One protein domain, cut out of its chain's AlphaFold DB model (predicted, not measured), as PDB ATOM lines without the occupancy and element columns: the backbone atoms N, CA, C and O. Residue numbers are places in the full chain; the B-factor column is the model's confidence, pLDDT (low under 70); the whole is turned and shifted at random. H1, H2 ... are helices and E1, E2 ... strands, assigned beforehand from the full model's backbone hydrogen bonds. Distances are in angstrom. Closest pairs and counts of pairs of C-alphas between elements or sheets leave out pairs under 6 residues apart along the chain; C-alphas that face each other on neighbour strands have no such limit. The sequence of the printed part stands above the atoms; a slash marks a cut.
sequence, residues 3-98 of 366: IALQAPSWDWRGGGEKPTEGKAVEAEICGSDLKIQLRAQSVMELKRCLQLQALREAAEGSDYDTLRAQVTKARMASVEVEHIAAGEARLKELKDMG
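This is residues 3 to 98 of the 366 residues of the protein "Hypothetical protein" of Alexandrium catenella (UniProt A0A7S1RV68). A narrow ladder of three antiparallel strands at one end of an elongated model leads into an up-and-down bundle of three helices at the other, and H1, the first helix of the bundle, packs with its residues 45 to 53 on one face of the sheet, mostly on E1. The tip of the hairpin E2 and E3, residues 29 to 34, sticks out free, and a long loop, residues 7 to 22, joins E1 to E2. The printed part has 96 residues with three named strands and then three named helices, E1 E2 E3 H1 H2 H3; the sheet order is E1 - E2 - E3 and the class is mixed, helices and strands. The whole is loose, with a radius of gyration of the C-alphas of 15.7 A, and spans 54 by 31 by 19 A.

E1, residues 3 to 6, and E2, residues 23 to 30, form an antiparallel hairpin at 158 degrees, with N 4 and O 25 within hydrogen-bond range at 2.9 A. E2 and E3, residues 33 to 40, form another at 159 degrees, with N 28 and O 35 at 2.9 A and N 35 and O 28 at 2.8 A. The three strands make a meander, each strand the antiparallel neighbour of the one before, with E1 and E3 as edge strands. H1, residues 43 to 59, is on the sheet at a height of 9.0 A, which gives two layers, helix on one face of a sheet; the closest C-alphas of E1 and H1 are those of Leu 5 and Cys 49, 6.4 A apart. H1 lies over E1 and E2, but only just, with 3 of its C-alphas falling on each. It runs across the strands, at 67 degrees to E1 on the local plane. H1 and H2, residues 64 to 76, touch as a helical hairpin at a shallow tilt of 23 degrees, opposite ways; their closest C-alphas, of Ala 58 and Leu 67, are 4.8 A apart. H2 and H3, residues 81 to 96, form the next helical hairpin and touch at a shallow tilt of 22 degrees, opposite ways, closest at the C-alphas of Val 71 and Ile 84, 6.0 A. Residues 52 to 59 of H1 alone touch residues 83 to 90 of H3, closest at the C-alphas of Ala 59 and Gly 87, 6.1 A; the two run the same way at a shallow tilt of 28 degrees. H1, H2 and H3 are a bundle, up and down, each running against the one before. H2 and H3 are not on the sheet and are apart from its strands. In H1, H2 and H3 every O i to N i+4 pair is within hydrogen-bond range.

E1 begins at C-alpha 3, (3.299, 31.192, 36.725), and is 10.1 A long. E2 measures 22.1 A and E3 23.0 A. H1 measures 24.3 A from C-alpha 43, (3.743, 46.135, 36.846), H2 18.6 A, and H3 22.5 A, ending at C-alpha 96, (25.776, 36.529, 8.782).

The two C-alphas farthest apart, of Ser 32 and Gly 98, are 54.4 A apart. The printed part has no cut. The link from E1 to E2 is long, with 16 residues; the other four are tight. The mean pLDDT of the printed part is 92.4, and residue 15 alone is under 70.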
ATOM      1  N   ILE A   3       4.012  29.935  36.990       90.31
ATOM      2  CA  ILE A   3       3.299  31.192  36.725       90.31
ATOM      3  C   ILE A   3       3.229  31.396  35.216       90.31
ATOM      4  O   ILE A   3       4.265  31.526  34.569       90.31
ATOM      5  N   ALA A   4       2.015  31.458  34.675       91.56
ATOM      6  CA  ALA A   4       1.765  31.829  33.287       91.56
ATOM      7  C   ALA A   4       1.258  33.274  33.216       91.56
ATOM      8  O   ALA A   4       0.376  33.669  33.982       91.56
ATOM      9  N   LEU A   5       1.817  34.062  32.297       93.06
ATOM     10  CA  LEU A   5       1.484  35.472  32.103       93.06
ATOM     11  C   LEU A   5       0.795  35.679  30.751       93.06
ATOM     12  O   LEU A   5       1.291  35.220  29.726       93.06
ATOM     13  N   GLN A   6      -0.313  36.416  30.749       92.50
ATOM     14  CA  GLN A   6      -1.027  36.839  29.547       92.50
ATOM     15  C   GLN A   6      -1.339  38.340  29.585       92.50
ATOM     16  O   GLN A   6      -1.947  38.829  30.538       92.50
ATOM     17  N   ALA A   7      -0.979  39.059  28.525       92.94
ATOM     18  CA  ALA A   7      -1.356  40.452  28.291       92.94
ATOM     19  C   ALA A   7      -2.020  40.589  26.905       92.94
ATOM     20  O   ALA A   7      -1.759  39.741  26.044       92.94
ATOM     21  N   PRO A   8      -2.871  41.609  26.675       92.19
ATOM     22  CA  PRO A   8      -3.375  41.936  25.341       92.19
ATOM     23  C   PRO A   8      -2.235  42.132  24.336       92.19
ATOM     24  O   PRO A   8      -1.133  42.518  24.726       92.19
ATOM     25  N   SER A   9      -2.515  41.881  23.053       87.75
ATOM     26  CA  SER A   9      -1.573  42.181  21.970       87.75
ATOM     27  C   SER A   9      -1.248  43.672  21.970       87.75
ATOM     28  O   SER A   9      -2.147  44.498  22.130       87.75
ATOM     29  N   TRP A  10       0.019  44.014  21.765       87.31
ATOM     30  CA  TRP A  10       0.485  45.396  21.757       87.31
ATOM     31  C   TRP A  10       1.163  45.724  20.428       87.31
ATOM     32  O   TRP A  10       2.218  45.172  20.137       87.31
ATOM     33  N   ASP A  11       0.603  46.657  19.651       85.50
ATOM     34  CA  ASP A  11       1.287  47.215  18.476       85.50
ATOM     35  C   ASP A  11       2.365  48.222  18.907       85.50
ATOM     36  O   ASP A  11       2.212  49.445  18.850       85.50
ATOM     37  N   TRP A  12       3.482  47.683  19.382       83.12
ATOM     38  CA  TRP A  12       4.621  48.465  19.853       83.12
ATOM     39  C   TRP A  12       5.397  49.153  18.720       83.12
ATOM     40  O   TRP A  12       6.242  50.004  19.010       83.12
ATOM     41  N   ARG A  13       5.142  48.801  17.450       80.94
ATOM     42  CA  ARG A  13       5.792  49.418  16.281       80.94
ATOM     43  C   ARG A  13       5.019  50.631  15.773       80.94
ATOM     44  O   ARG A  13       5.643  51.638  15.454       80.94
ATOM     45  N   GLY A  14       3.691  50.537  15.708       74.56
ATOM     46  CA  GLY A  14       2.801  51.586  15.204       74.56
ATOM     47  C   GLY A  14       2.411  52.649  16.230       74.56
ATOM     48  O   GLY A  14       1.684  53.580  15.895       74.56
ATOM     49  N   GLY A  15       2.885  52.537  17.477       66.50
ATOM     50  CA  GLY A  15       2.506  53.457  18.551       66.50
ATOM     51  C   GLY A  15       1.110  53.183  19.112       66.50
ATOM     52  O   GLY A  15       0.478  54.093  19.643       66.50
ATOM     53  N   GLY A  16       0.630  51.939  19.006       74.31
ATOM     54  CA  GLY A  16      -0.613  51.520  19.637       74.31
ATOM     55  C   GLY A  16      -0.573  51.718  21.153       74.31
ATOM     56  O   GLY A  16       0.495  51.661  21.779       74.31
ATOM     57  N   GLU A  17      -1.747  51.943  21.750       80.62
ATOM     58  CA  GLU A  17      -1.865  52.121  23.196       80.62
ATOM     59  C   GLU A  17      -1.248  50.928  23.926       80.62
ATOM     60  O   GLU A  17      -1.619  49.767  23.729       80.62
ATOM     61  N   LYS A  18      -0.255  51.226  24.764       86.00
ATOM     62  CA  LYS A  18       0.435  50.207  25.539       86.00
ATOM     63  C   LYS A  18      -0.532  49.624  26.571       86.00
ATOM     64  O   LYS A  18      -1.049  50.394  27.384       86.00
ATOM     65  N   PRO A  19      -0.720  48.293  26.620       90.12
ATOM     66  CA  PRO A  19      -1.582  47.685  27.618       90.12
ATOM     67  C   PRO A  19      -1.152  48.053  29.041       90.12
ATOM     68  O   PRO A  19       0.029  47.977  29.391       90.12
ATOM     69  N   THR A  20      -2.127  48.438  29.860       91.69
ATOM     70  CA  THR A  20      -1.943  48.816  31.270       91.69
ATOM     71  C   THR A  20      -2.294  47.689  32.238       91.69
ATOM     72  O   THR A  20      -1.976  47.776  33.423       91.69
ATOM     73  N   GLU A  21      -2.895  46.606  31.739       92.12
ATOM     74  CA  GLU A  21      -3.377  45.480  32.536       92.12
ATOM     75  C   GLU A  21      -3.030  44.127  31.893       92.12
ATOM     76  O   GLU A  21      -2.907  43.993  30.674       92.12
ATOM     77  N   GLY A  22      -2.897  43.095  32.731       93.25
ATOM     78  CA  GLY A  22      -2.637  41.716  32.321       93.25
ATOM     79  C   GLY A  22      -3.075  40.715  33.389       93.25
ATOM     80  O   GLY A  22      -3.307  41.077  34.545       93.25
ATOM     81  N   LYS A  23      -3.173  39.436  33.016       95.38
ATOM     82  CA  LYS A  23      -3.594  38.333  33.899       95.38
ATOM     83  C   LYS A  23      -2.439  37.374  34.172       95.38
ATOM     84  O   LYS A  23      -1.689  37.031  33.259       95.38
ATOM     85  N   ALA A  24      -2.292  36.952  35.423       94.94
ATOM     86  CA  ALA A  24      -1.365  35.904  35.832       94.94
ATOM     87  C   ALA A  24      -2.145  34.692  36.349       94.94
ATOM     88  O   ALA A  24      -3.115  34.837  37.098       94.94
ATOM     89  N   VAL A  25      -1.693  33.506  35.952       94.56
ATOM     90  CA  VAL A  25      -2.196  32.217  36.427       94.56
ATOM     91  C   VAL A  25      -1.088  31.555  37.230       94.56
ATOM     92  O   VAL A  25      -0.049  31.204  36.675       94.56
ATOM     93  N   GLU A  26      -1.295  31.387  38.531       93.56
ATOM     94  CA  GLU A  26      -0.387  30.636  39.393       93.56
ATOM     95  C   GLU A  26      -0.931  29.223  39.584       93.56
ATOM     96  O   GLU A  26      -2.036  29.048  40.092       93.56
ATOM     97  N   ALA A  27      -0.158  28.223  39.173       93.06
ATOM     98  CA  ALA A  27      -0.493  26.815  39.316       93.06
ATOM     99  C   ALA A  27       0.465  26.138  40.306       93.06
ATOM    100  O   ALA A  27       1.693  26.238  40.193       93.06
ATOM    101  N   GLU A  28      -0.081  25.434  41.287       94.38
ATOM    102  CA  GLU A  28       0.679  24.699  42.293       94.38
ATOM    103  C   GLU A  28       0.044  23.333  42.550       94.38
ATOM    104  O   GLU A  28      -1.174  23.220  42.655       94.38
ATOM    105  N   ILE A  29       0.877  22.295  42.641       92.62
ATOM    106  CA  ILE A  29       0.440  20.954  43.026       92.62
ATOM    107  C   ILE A  29       0.512  20.873  44.552       92.62
ATOM    108  O   ILE A  29       1.591  21.016  45.127       92.62
ATOM    109  N   CYS A  30      -0.629  20.645  45.194       90.50
ATOM    110  CA  CYS A  30      -0.769  20.508  46.639       90.50
ATOM    111  C   CYS A  30      -1.269  19.090  46.955       90.50
ATOM    112  O   CYS A  30      -2.471  18.844  47.007       90.50
ATOM    113  N   GLY A  31      -0.351  18.137  47.141       90.25
ATOM    114  CA  GLY A  31      -0.721  16.727  47.287       90.25
ATOM    115  C   GLY A  31      -1.248  16.151  45.969       90.25
ATOM    116  O   GLY A  31      -0.527  16.147  44.975       90.25
ATOM    117  N   SER A  32      -2.496  15.673  45.968       91.38
ATOM    118  CA  SER A  32      -3.222  15.202  44.775       91.38
ATOM    119  C   SER A  32      -3.951  16.308  44.008       91.38
ATOM    120  O   SER A  32      -4.474  16.047  42.925       91.38
ATOM    121  N   ASP A  33      -3.999  17.524  44.554       93.19
ATOM    122  CA  ASP A  33      -4.836  18.598  44.031       93.19
ATOM    123  C   ASP A  33      -4.003  19.614  43.243       93.19
ATOM    124  O   ASP A  33      -2.874  19.950  43.610       93.19
ATOM    125  N   LEU A  34      -4.581  20.146  42.165       93.38
ATOM    126  CA  LEU A  34      -4.029  21.283  41.432       93.38
ATOM    127  C   LEU A  34      -4.723  22.564  41.895       93.38
ATOM    128  O   LEU A  34      -5.899  22.790  41.607       93.38
ATOM    129  N   LYS A  35      -3.980  23.433  42.573       93.94
ATOM    130  CA  LYS A  35      -4.444  24.765  42.948       93.94
ATOM    131  C   LYS A  35      -4.109  25.753  41.835       93.94
ATOM    132  O   LYS A  35      -2.941  25.935  41.499       93.94
ATOM    133  N   ILE A  36      -5.136  26.408  41.296       94.81
ATOM    134  CA  ILE A  36      -5.003  27.469  40.293       94.81
ATOM    135  C   ILE A  36      -5.499  28.776  40.902       94.81
ATOM    136  O   ILE A  36      -6.642  28.867  41.346       94.81
ATOM    137  N   GLN A  37      -4.651  29.800  40.905       94.75
ATOM    138  CA  GLN A  37      -5.008  31.146  41.331       94.75
ATOM    139  C   GLN A  37      -4.878  32.117  40.162       94.75
ATOM    140  O   GLN A  37      -3.818  32.242  39.551       94.75
ATOM    141  N   LEU A  38      -5.965  32.830  39.878       94.38
ATOM    142  CA  LEU A  38      -5.993  33.923  38.916       94.38
ATOM    143  C   LEU A  38      -5.811  35.245  39.657       94.38
ATOM    144  O   LEU A  38      -6.485  35.496  40.656       94.38
ATOM    145  N   ARG A  39      -4.920  36.099  39.159       95.19
ATOM    146  CA  ARG A  39      -4.743  37.460  39.676       95.19
ATOM    147  C   ARG A  39      -4.345  38.432  38.572       95.19
ATOM    148  O   ARG A  39      -3.938  38.025  37.483       95.19
ATOM    149  N   ALA A  40      -4.417  39.723  38.879       95.12
ATOM    150  CA  ALA A  40      -3.780  40.742  38.059       95.12
ATOM    151  C   ALA A  40      -2.254  40.552  38.062       95.12
ATOM    152  O   ALA A  40      -1.654  40.139  39.065       95.12
ATOM    153  N   GLN A  41      -1.626  40.848  36.929       94.69
ATOM    154  CA  GLN A  41      -0.174  40.959  36.854       94.69
ATOM    155  C   GLN A  41       0.307  42.160  37.666       94.69
ATOM    156  O   GLN A  41      -0.327  43.213  37.687       94.69
ATOM    157  N   SER A  42       1.464  42.019  38.302       94.06
ATOM    158  CA  SER A  42       2.222  43.171  38.782       94.06
ATOM    159  C   SER A  42       2.759  43.991  37.602       94.06
ATOM    160  O   SER A  42       2.913  43.483  36.489       94.06
ATOM    161  N   VAL A  43       3.131  45.249  37.856       91.88
ATOM    162  CA  VAL A  43       3.743  46.135  36.846       91.88
ATOM    163  C   VAL A  43       4.978  45.494  36.197       91.88
ATOM    164  O   VAL A  43       5.183  45.610  34.989       91.88
ATOM    165  N   MET A  44       5.785  44.776  36.985       92.25
ATOM    166  CA  MET A  44       6.983  44.092  36.492       92.25
ATOM    167  C   MET A  44       6.645  42.884  35.614       92.25
ATOM    168  O   MET A  44       7.278  42.686  34.580       92.25
ATOM    169  N   GLU A  45       5.629  42.101  35.983       94.44
ATOM    170  CA  GLU A  45       5.167  40.968  35.174       94.44
ATOM    171  C   GLU A  45       4.564  41.423  33.848       94.44
ATOM    172  O   GLU A  45       4.893  40.840  32.817       94.44
ATOM    173  N   LEU A  46       3.769  42.497  33.861       93.94
ATOM    174  CA  LEU A  46       3.215  43.092  32.647       93.94
ATOM    175  C   LEU A  46       4.319  43.612  31.733       93.94
ATOM    176  O   LEU A  46       4.342  43.287  30.548       93.94
ATOM    177  N   LYS A  47       5.292  44.345  32.286       92.00
ATOM    178  CA  LYS A  47       6.458  44.816  31.530       92.00
ATOM    179  C   LYS A  47       7.221  43.655  30.885       92.00
ATOM    180  O   LYS A  47       7.549  43.742  29.705       92.00
ATOM    181  N   ARG A  48       7.480  42.578  31.634       93.88
ATOM    182  CA  ARG A  48       8.151  41.371  31.129       93.88
ATOM    183  C   ARG A  48       7.339  40.697  30.018       93.88
ATOM    184  O   ARG A  48       7.895  40.378  28.973       93.88
ATOM    185  N   CYS A  49       6.032  40.525  30.217       94.19
ATOM    186  CA  CYS A  49       5.130  39.887  29.254       94.19
ATOM    187  C   CYS A  49       5.058  40.665  27.930       94.19
ATOM    188  O   CYS A  49       5.260  40.084  26.865       94.19
ATOM    189  N   LEU A  50       4.855  41.985  27.994       93.94
ATOM    190  CA  LEU A  50       4.820  42.856  26.815       93.94
ATOM    191  C   LEU A  50       6.160  42.868  26.069       93.94
ATOM    192  O   LEU A  50       6.193  42.842  24.842       93.94
ATOM    193  N   GLN A  51       7.276  42.861  26.800       94.06
ATOM    194  CA  GLN A  51       8.597  42.834  26.181       94.06
ATOM    195  C   GLN A  51       8.916  41.486  25.517       94.06
ATOM    196  O   GLN A  51       9.611  41.452  24.502       94.06
ATOM    197  N   LEU A  52       8.398  40.380  26.058       95.38
ATOM    198  CA  LEU A  52       8.488  39.069  25.419       95.38
ATOM    199  C   LEU A  52       7.685  39.019  24.109       95.38
ATOM    200  O   LEU A  52       8.186  38.474  23.126       95.38
ATOM    201  N   GLN A  53       6.479  39.600  24.070       94.69
ATOM    202  CA  GLN A  53       5.700  39.722  22.827       94.69
ATOM    203  C   GLN A  53       6.491  40.498  21.766       94.69
ATOM    204  O   GLN A  53       6.738  39.973  20.681       94.69
ATOM    205  N   ALA A  54       7.006  41.678  22.126       94.12
ATOM    206  CA  ALA A  54       7.789  42.507  21.215       94.12
ATOM    207  C   ALA A  54       9.058  41.807  20.695       94.12
ATOM    208  O   ALA A  54       9.400  41.928  19.520       94.12
ATOM    209  N   LEU A  55       9.745  41.035  21.546       95.94
ATOM    210  CA  LEU A  55      10.907  40.243  21.138       95.94
ATOM    211  C   LEU A  55      10.541  39.174  20.098       95.94
ATOM    212  O   LEU A  55      11.268  39.021  19.118       95.94
ATOM    213  N   ARG A  56       9.432  38.450  20.292       95.25
ATOM    214  CA  ARG A  56       8.980  37.408  19.353       95.25
ATOM    215  C   ARG A  56       8.608  38.004  18.000       95.25
ATOM    216  O   ARG A  56       9.139  37.574  16.984       95.25
ATOM    217  N   GLU A  57       7.805  39.062  18.004       94.62
ATOM    218  CA  GLU A  57       7.415  39.769  16.778       94.62
ATOM    219  C   GLU A  57       8.617  40.391  16.051       94.62
ATOM    220  O   GLU A  57       8.650  40.472  14.823       94.62
ATOM    221  N   ALA A  58       9.631  40.864  16.780       94.88
ATOM    222  CA  ALA A  58      10.867  41.346  16.168       94.88
ATOM    223  C   ALA A  58      11.699  40.212  15.550       94.88
ATOM    224  O   ALA A  58      12.298  40.415  14.496       94.88
ATOM    225  N   ALA A  59      11.715  39.029  16.170       95.44
ATOM    226  CA  ALA A  59      12.476  37.872  15.697       95.44
ATOM    227  C   ALA A  59      11.903  37.254  14.411       95.44
ATOM    228  O   ALA A  59      12.657  36.691  13.615       95.44
ATOM    229  N   GLU A  60      10.595  37.398  14.189       94.94
ATOM    230  CA  GLU A  60       9.914  37.012  12.944       94.94
ATOM    231  C   GLU A  60      10.258  37.938  11.764       94.94
ATOM    232  O   GLU A  60      10.109  37.557  10.603       94.94
ATOM    233  N   GLY A  61      10.744  39.152  12.043       92.81
ATOM    234  CA  GLY A  61      11.162  40.111  11.028       92.81
ATOM    235  C   GLY A  61      12.578  39.885  10.483       92.81
ATOM    236  O   GLY A  61      13.331  39.008  10.912       92.81
ATOM    237  N   SER A  62      12.957  40.754   9.543       92.62
ATOM    238  CA  SER A  62      14.312  40.824   8.964       92.62
ATOM    239  C   SER A  62      15.058  42.111   9.332       92.62
ATOM    240  O   SER A  62      16.150  42.357   8.829       92.62
ATOM    241  N   ASP A  63      14.474  42.950  10.190       92.44
ATOM    242  CA  ASP A  63      15.088  44.197  10.641       92.44
ATOM    243  C   ASP A  63      16.022  43.925  11.830       92.44
ATOM    244  O   ASP A  63      15.583  43.677  12.960       92.44
ATOM    245  N   TYR A  64      17.325  43.972  11.545       92.62
ATOM    246  CA  TYR A  64      18.389  43.726  12.511       92.62
ATOM    247  C   TYR A  64      18.354  44.700  13.696       92.62
ATOM    248  O   TYR A  64      18.465  44.271  14.847       92.62
ATOM    249  N   ASP A  65      18.199  46.001  13.437       89.00
ATOM    250  CA  ASP A  65      18.245  47.031  14.479       89.00
ATOM    251  C   ASP A  65      17.015  46.942  15.390       89.00
ATOM    252  O   ASP A  65      17.135  47.055  16.615       89.00
ATOM    253  N   THR A  66      15.854  46.645  14.806       90.81
ATOM    254  CA  THR A  66      14.617  46.413  15.552       90.81
ATOM    255  C   THR A  66      14.735  45.199  16.475       90.81
ATOM    256  O   THR A  66      14.477  45.314  17.678       90.81
ATOM    257  N   LEU A  67      15.194  44.048  15.971       94.69
ATOM    258  CA  LEU A  67      15.416  42.864  16.809       94.69
ATOM    259  C   LEU A  67      16.457  43.126  17.903       94.69
ATOM    260  O   LEU A  67      16.254  42.759  19.063       94.69
ATOM    261  N   ARG A  68      17.550  43.816  17.569       91.56
ATOM    262  CA  ARG A  68      18.613  44.145  18.523       91.56
ATOM    263  C   ARG A  68      18.092  44.969  19.692       91.56
ATOM    264  O   ARG A  68      18.426  44.693  20.852       91.56
ATOM    265  N   ALA A  69      17.279  45.979  19.395       88.81
ATOM    266  CA  ALA A  69      16.671  46.814  20.413       88.81
ATOM    267  C   ALA A  69      15.762  45.991  21.331       88.81
ATOM    268  O   ALA A  69      15.853  46.128  22.553       88.81
ATOM    269  N   GLN A  70      14.953  45.081  20.777       92.75
ATOM    270  CA  GLN A  70      14.077  44.230  21.587       92.75
ATOM    271  C   GLN A  70      14.841  43.205  22.431       92.75
ATOM    272  O   GLN A  70      14.457  42.985  23.577       92.75
ATOM    273  N   VAL A  71      15.953  42.641  21.946       94.19
ATOM    274  CA  VAL A  71      16.837  41.783  22.763       94.19
ATOM    275  C   VAL A  71      17.394  42.562  23.957       94.19
ATOM    276  O   VAL A  71      17.357  42.089  25.094       94.19
ATOM    277  N   THR A  72      17.855  43.793  23.728       90.06
ATOM    278  CA  THR A  72      18.367  44.657  24.805       90.06
ATOM    279  C   THR A  72      17.278  44.985  25.826       90.06
ATOM    280  O   THR A  72      17.479  44.822  27.032       90.06
ATOM    281  N   LYS A  73      16.094  45.393  25.357       89.81
ATOM    282  CA  LYS A  73      14.951  45.704  26.221       89.81
ATOM    283  C   LYS A  73      14.453  44.471  26.984       89.81
ATOM    284  O   LYS A  73      14.097  44.598  28.153       89.81
ATOM    285  N   ALA A  74      14.492  43.283  26.379       93.31
ATOM    286  CA  ALA A  74      14.154  42.014  27.023       93.31
ATOM    287  C   ALA A  74      15.079  41.695  28.202       93.31
ATOM    288  O   ALA A  74      14.585  41.376  29.284       93.31
ATOM    289  N   ARG A  75      16.396  41.895  28.046       91.62
ATOM    290  CA  ARG A  75      17.357  41.788  29.159       91.62
ATOM    291  C   ARG A  75      17.015  42.762  30.292       91.62
ATOM    292  O   ARG A  75      16.976  42.370  31.452       91.62
ATOM    293  N   MET A  76      16.701  44.018  29.960       88.12
ATOM    294  CA  MET A  76      16.330  45.048  30.946       88.12
ATOM    295  C   MET A  76      14.981  44.793  31.638       88.12
ATOM    296  O   MET A  76      14.733  45.320  32.722       88.12
ATOM    297  N   ALA A  77      14.081  44.047  30.998       91.12
ATOM    298  CA  ALA A  77      12.776  43.674  31.537       91.12
ATOM    299  C   ALA A  77      12.785  42.302  32.235       91.12
ATOM    300  O   ALA A  77      11.720  41.830  32.633       91.12
ATOM    301  N   SER A  78      13.959  41.678  32.380       93.25
ATOM    302  CA  SER A  78      14.131  40.347  32.972       93.25
ATOM    303  C   SER A  78      13.259  39.277  32.305       93.25
ATOM    304  O   SER A  78      12.668  38.437  32.984       93.25
ATOM    305  N   VAL A  79      13.152  39.326  30.973       95.19
ATOM    306  CA  VAL A  79      12.578  38.232  30.175       95.19
ATOM    307  C   VAL A  79      13.429  36.973  30.358       95.19
ATOM    308  O   VAL A  79      14.632  37.054  30.605       95.19
ATOM    309  N   GLU A  80      12.793  35.812  30.261       94.75
ATOM    310  CA  GLU A  80      13.420  34.503  30.408       94.75
ATOM    311  C   GLU A  80      14.625  34.343  29.459       94.75
ATOM    312  O   GLU A  80      14.579  34.724  28.282       94.75
ATOM    313  N   VAL A  81      15.718  33.781  29.985       95.94
ATOM    314  CA  VAL A  81      17.021  33.706  29.299       95.94
ATOM    315  C   VAL A  81      16.925  32.913  27.999       95.94
ATOM    316  O   VAL A  81      17.583  33.260  27.024       95.94
ATOM    317  N   GLU A  82      16.068  31.896  27.942       97.12
ATOM    318  CA  GLU A  82      15.847  31.062  26.762       97.12
ATOM    319  C   GLU A  82      15.294  31.879  25.585       97.12
ATOM    320  O   GLU A  82      15.701  31.687  24.439       97.12
ATOM    321  N   HIS A  83      14.400  32.832  25.860       97.19
ATOM    322  CA  HIS A  83      13.845  33.717  24.835       97.19
ATOM    323  C   HIS A  83      14.870  34.746  24.360       97.19
ATOM    324  O   HIS A  83      14.968  35.007  23.160       97.19
ATOM    325  N   ILE A  84      15.668  35.288  25.281       97.44
ATOM    326  CA  ILE A  84      16.775  36.192  24.950       97.44
ATOM    327  C   ILE A  84      17.804  35.466  24.068       97.44
ATOM    328  O   ILE A  84      18.185  35.992  23.023       97.44
ATOM    329  N   ALA A  85      18.182  34.236  24.427       97.38
ATOM    330  CA  ALA A  85      19.125  33.415  23.670       97.38
ATOM    331  C   ALA A  85      18.622  33.098  22.250       97.38
ATOM    332  O   ALA A  85      19.394  33.166  21.295       97.38
ATOM    333  N   ALA A  86      17.324  32.815  22.085       97.38
ATOM    334  CA  ALA A  86      16.724  32.627  20.764       97.38
ATOM    335  C   ALA A  86      16.797  33.905  19.905       97.38
ATOM    336  O   ALA A  86      17.169  33.846  18.733       97.38
ATOM    337  N   GLY A  87      16.511  35.074  20.492       97.25
ATOM    338  CA  GLY A  87      16.659  36.363  19.809       97.25
ATOM    339  C   GLY A  87      18.109  36.669  19.412       97.25
ATOM    340  O   GLY A  87      18.364  37.171  18.321       97.25
ATOM    341  N   GLU A  88      19.078  36.322  20.260       96.69
ATOM    342  CA  GLU A  88      20.510  36.469  19.969       96.69
ATOM    343  C   GLU A  88      20.994  35.539  18.856       96.69
ATOM    344  O   GLU A  88      21.767  35.966  17.995       96.69
ATOM    345  N   ALA A  89      20.516  34.292  18.835       97.44
ATOM    346  CA  ALA A  89      20.780  33.366  17.739       97.44
ATOM    347  C   ALA A  89      20.257  33.936  16.413       97.44
ATOM    348  O   ALA A  89      20.999  33.998  15.432       97.44
ATOM    349  N   ARG A  90      19.034  34.480  16.414       97.38
ATOM    350  CA  ARG A  90      18.455  35.135  15.237       97.38
ATOM    351  C   ARG A  90      19.236  36.382  14.805       97.38
ATOM    352  O   ARG A  90      19.457  36.583  13.614       97.38
ATOM    353  N   LEU A  91      19.722  37.200  15.742       95.31
ATOM    354  CA  LEU A  91      20.604  38.332  15.421       95.31
ATOM    355  C   LEU A  91      21.897  37.889  14.742       95.31
ATOM    356  O   LEU A  91      22.379  38.580  13.845       95.31
ATOM    357  N   LYS A  92      22.470  36.760  15.170       95.56
ATOM    358  CA  LYS A  92      23.660  36.197  14.535       95.56
ATOM    359  C   LYS A  92      23.371  35.800  13.087       95.56
ATOM    360  O   LYS A  92      24.131  36.191  12.213       95.56
ATOM    361  N   GLU A  93      22.246  35.137  12.823       97.12
ATOM    362  CA  GLU A  93      21.824  34.794  11.456       97.12
ATOM    363  C   GLU A  93      21.661  36.037  10.571       97.12
ATOM    364  O   GLU A  93      22.235  36.106   9.487       97.12
ATOM    365  N   LEU A  94      20.937  37.060  11.044       96.06
ATOM    366  CA  LEU A  94      20.762  38.317  10.302       96.06
ATOM    367  C   LEU A  94      22.106  39.020  10.051       96.06
ATOM    368  O   LEU A  94      22.315  39.619   8.994       96.06
ATOM    369  N   LYS A  95      23.035  38.939  11.012       93.88
ATOM    370  CA  LYS A  95      24.391  39.467  10.860       93.88
ATOM    371  C   LYS A  95      25.162  38.718   9.772       93.88
ATOM    372  O   LYS A  95      25.773  39.382   8.938       93.88
ATOM    373  N   ASP A  96      25.111  37.388   9.770       94.44
ATOM    374  CA  ASP A  96      25.776  36.529   8.782       94.44
ATOM    375  C   ASP A  96      25.205  36.752   7.366       94.44
ATOM    376  O   ASP A  96      25.927  36.644   6.378       94.44
ATOM    377  N   MET A  97      23.938  37.173   7.267       94.88
ATOM    378  CA  MET A  97      23.302  37.642   6.026       94.88
ATOM    379  C   MET A  97      23.683  39.081   5.621       94.88
ATOM    380  O   MET A  97      23.221  39.567   4.593       94.88
ATOM    381  N   GLY A  98      24.479  39.797   6.423       93.19
ATOM    382  CA  GLY A  98      24.885  41.183   6.154       93.19
ATOM    383  C   GLY A  98      23.848  42.254   6.519       93.19
ATOM    384  O   GLY A  98      24.122  43.438   6.363       93.19
TER     385      GLY A  98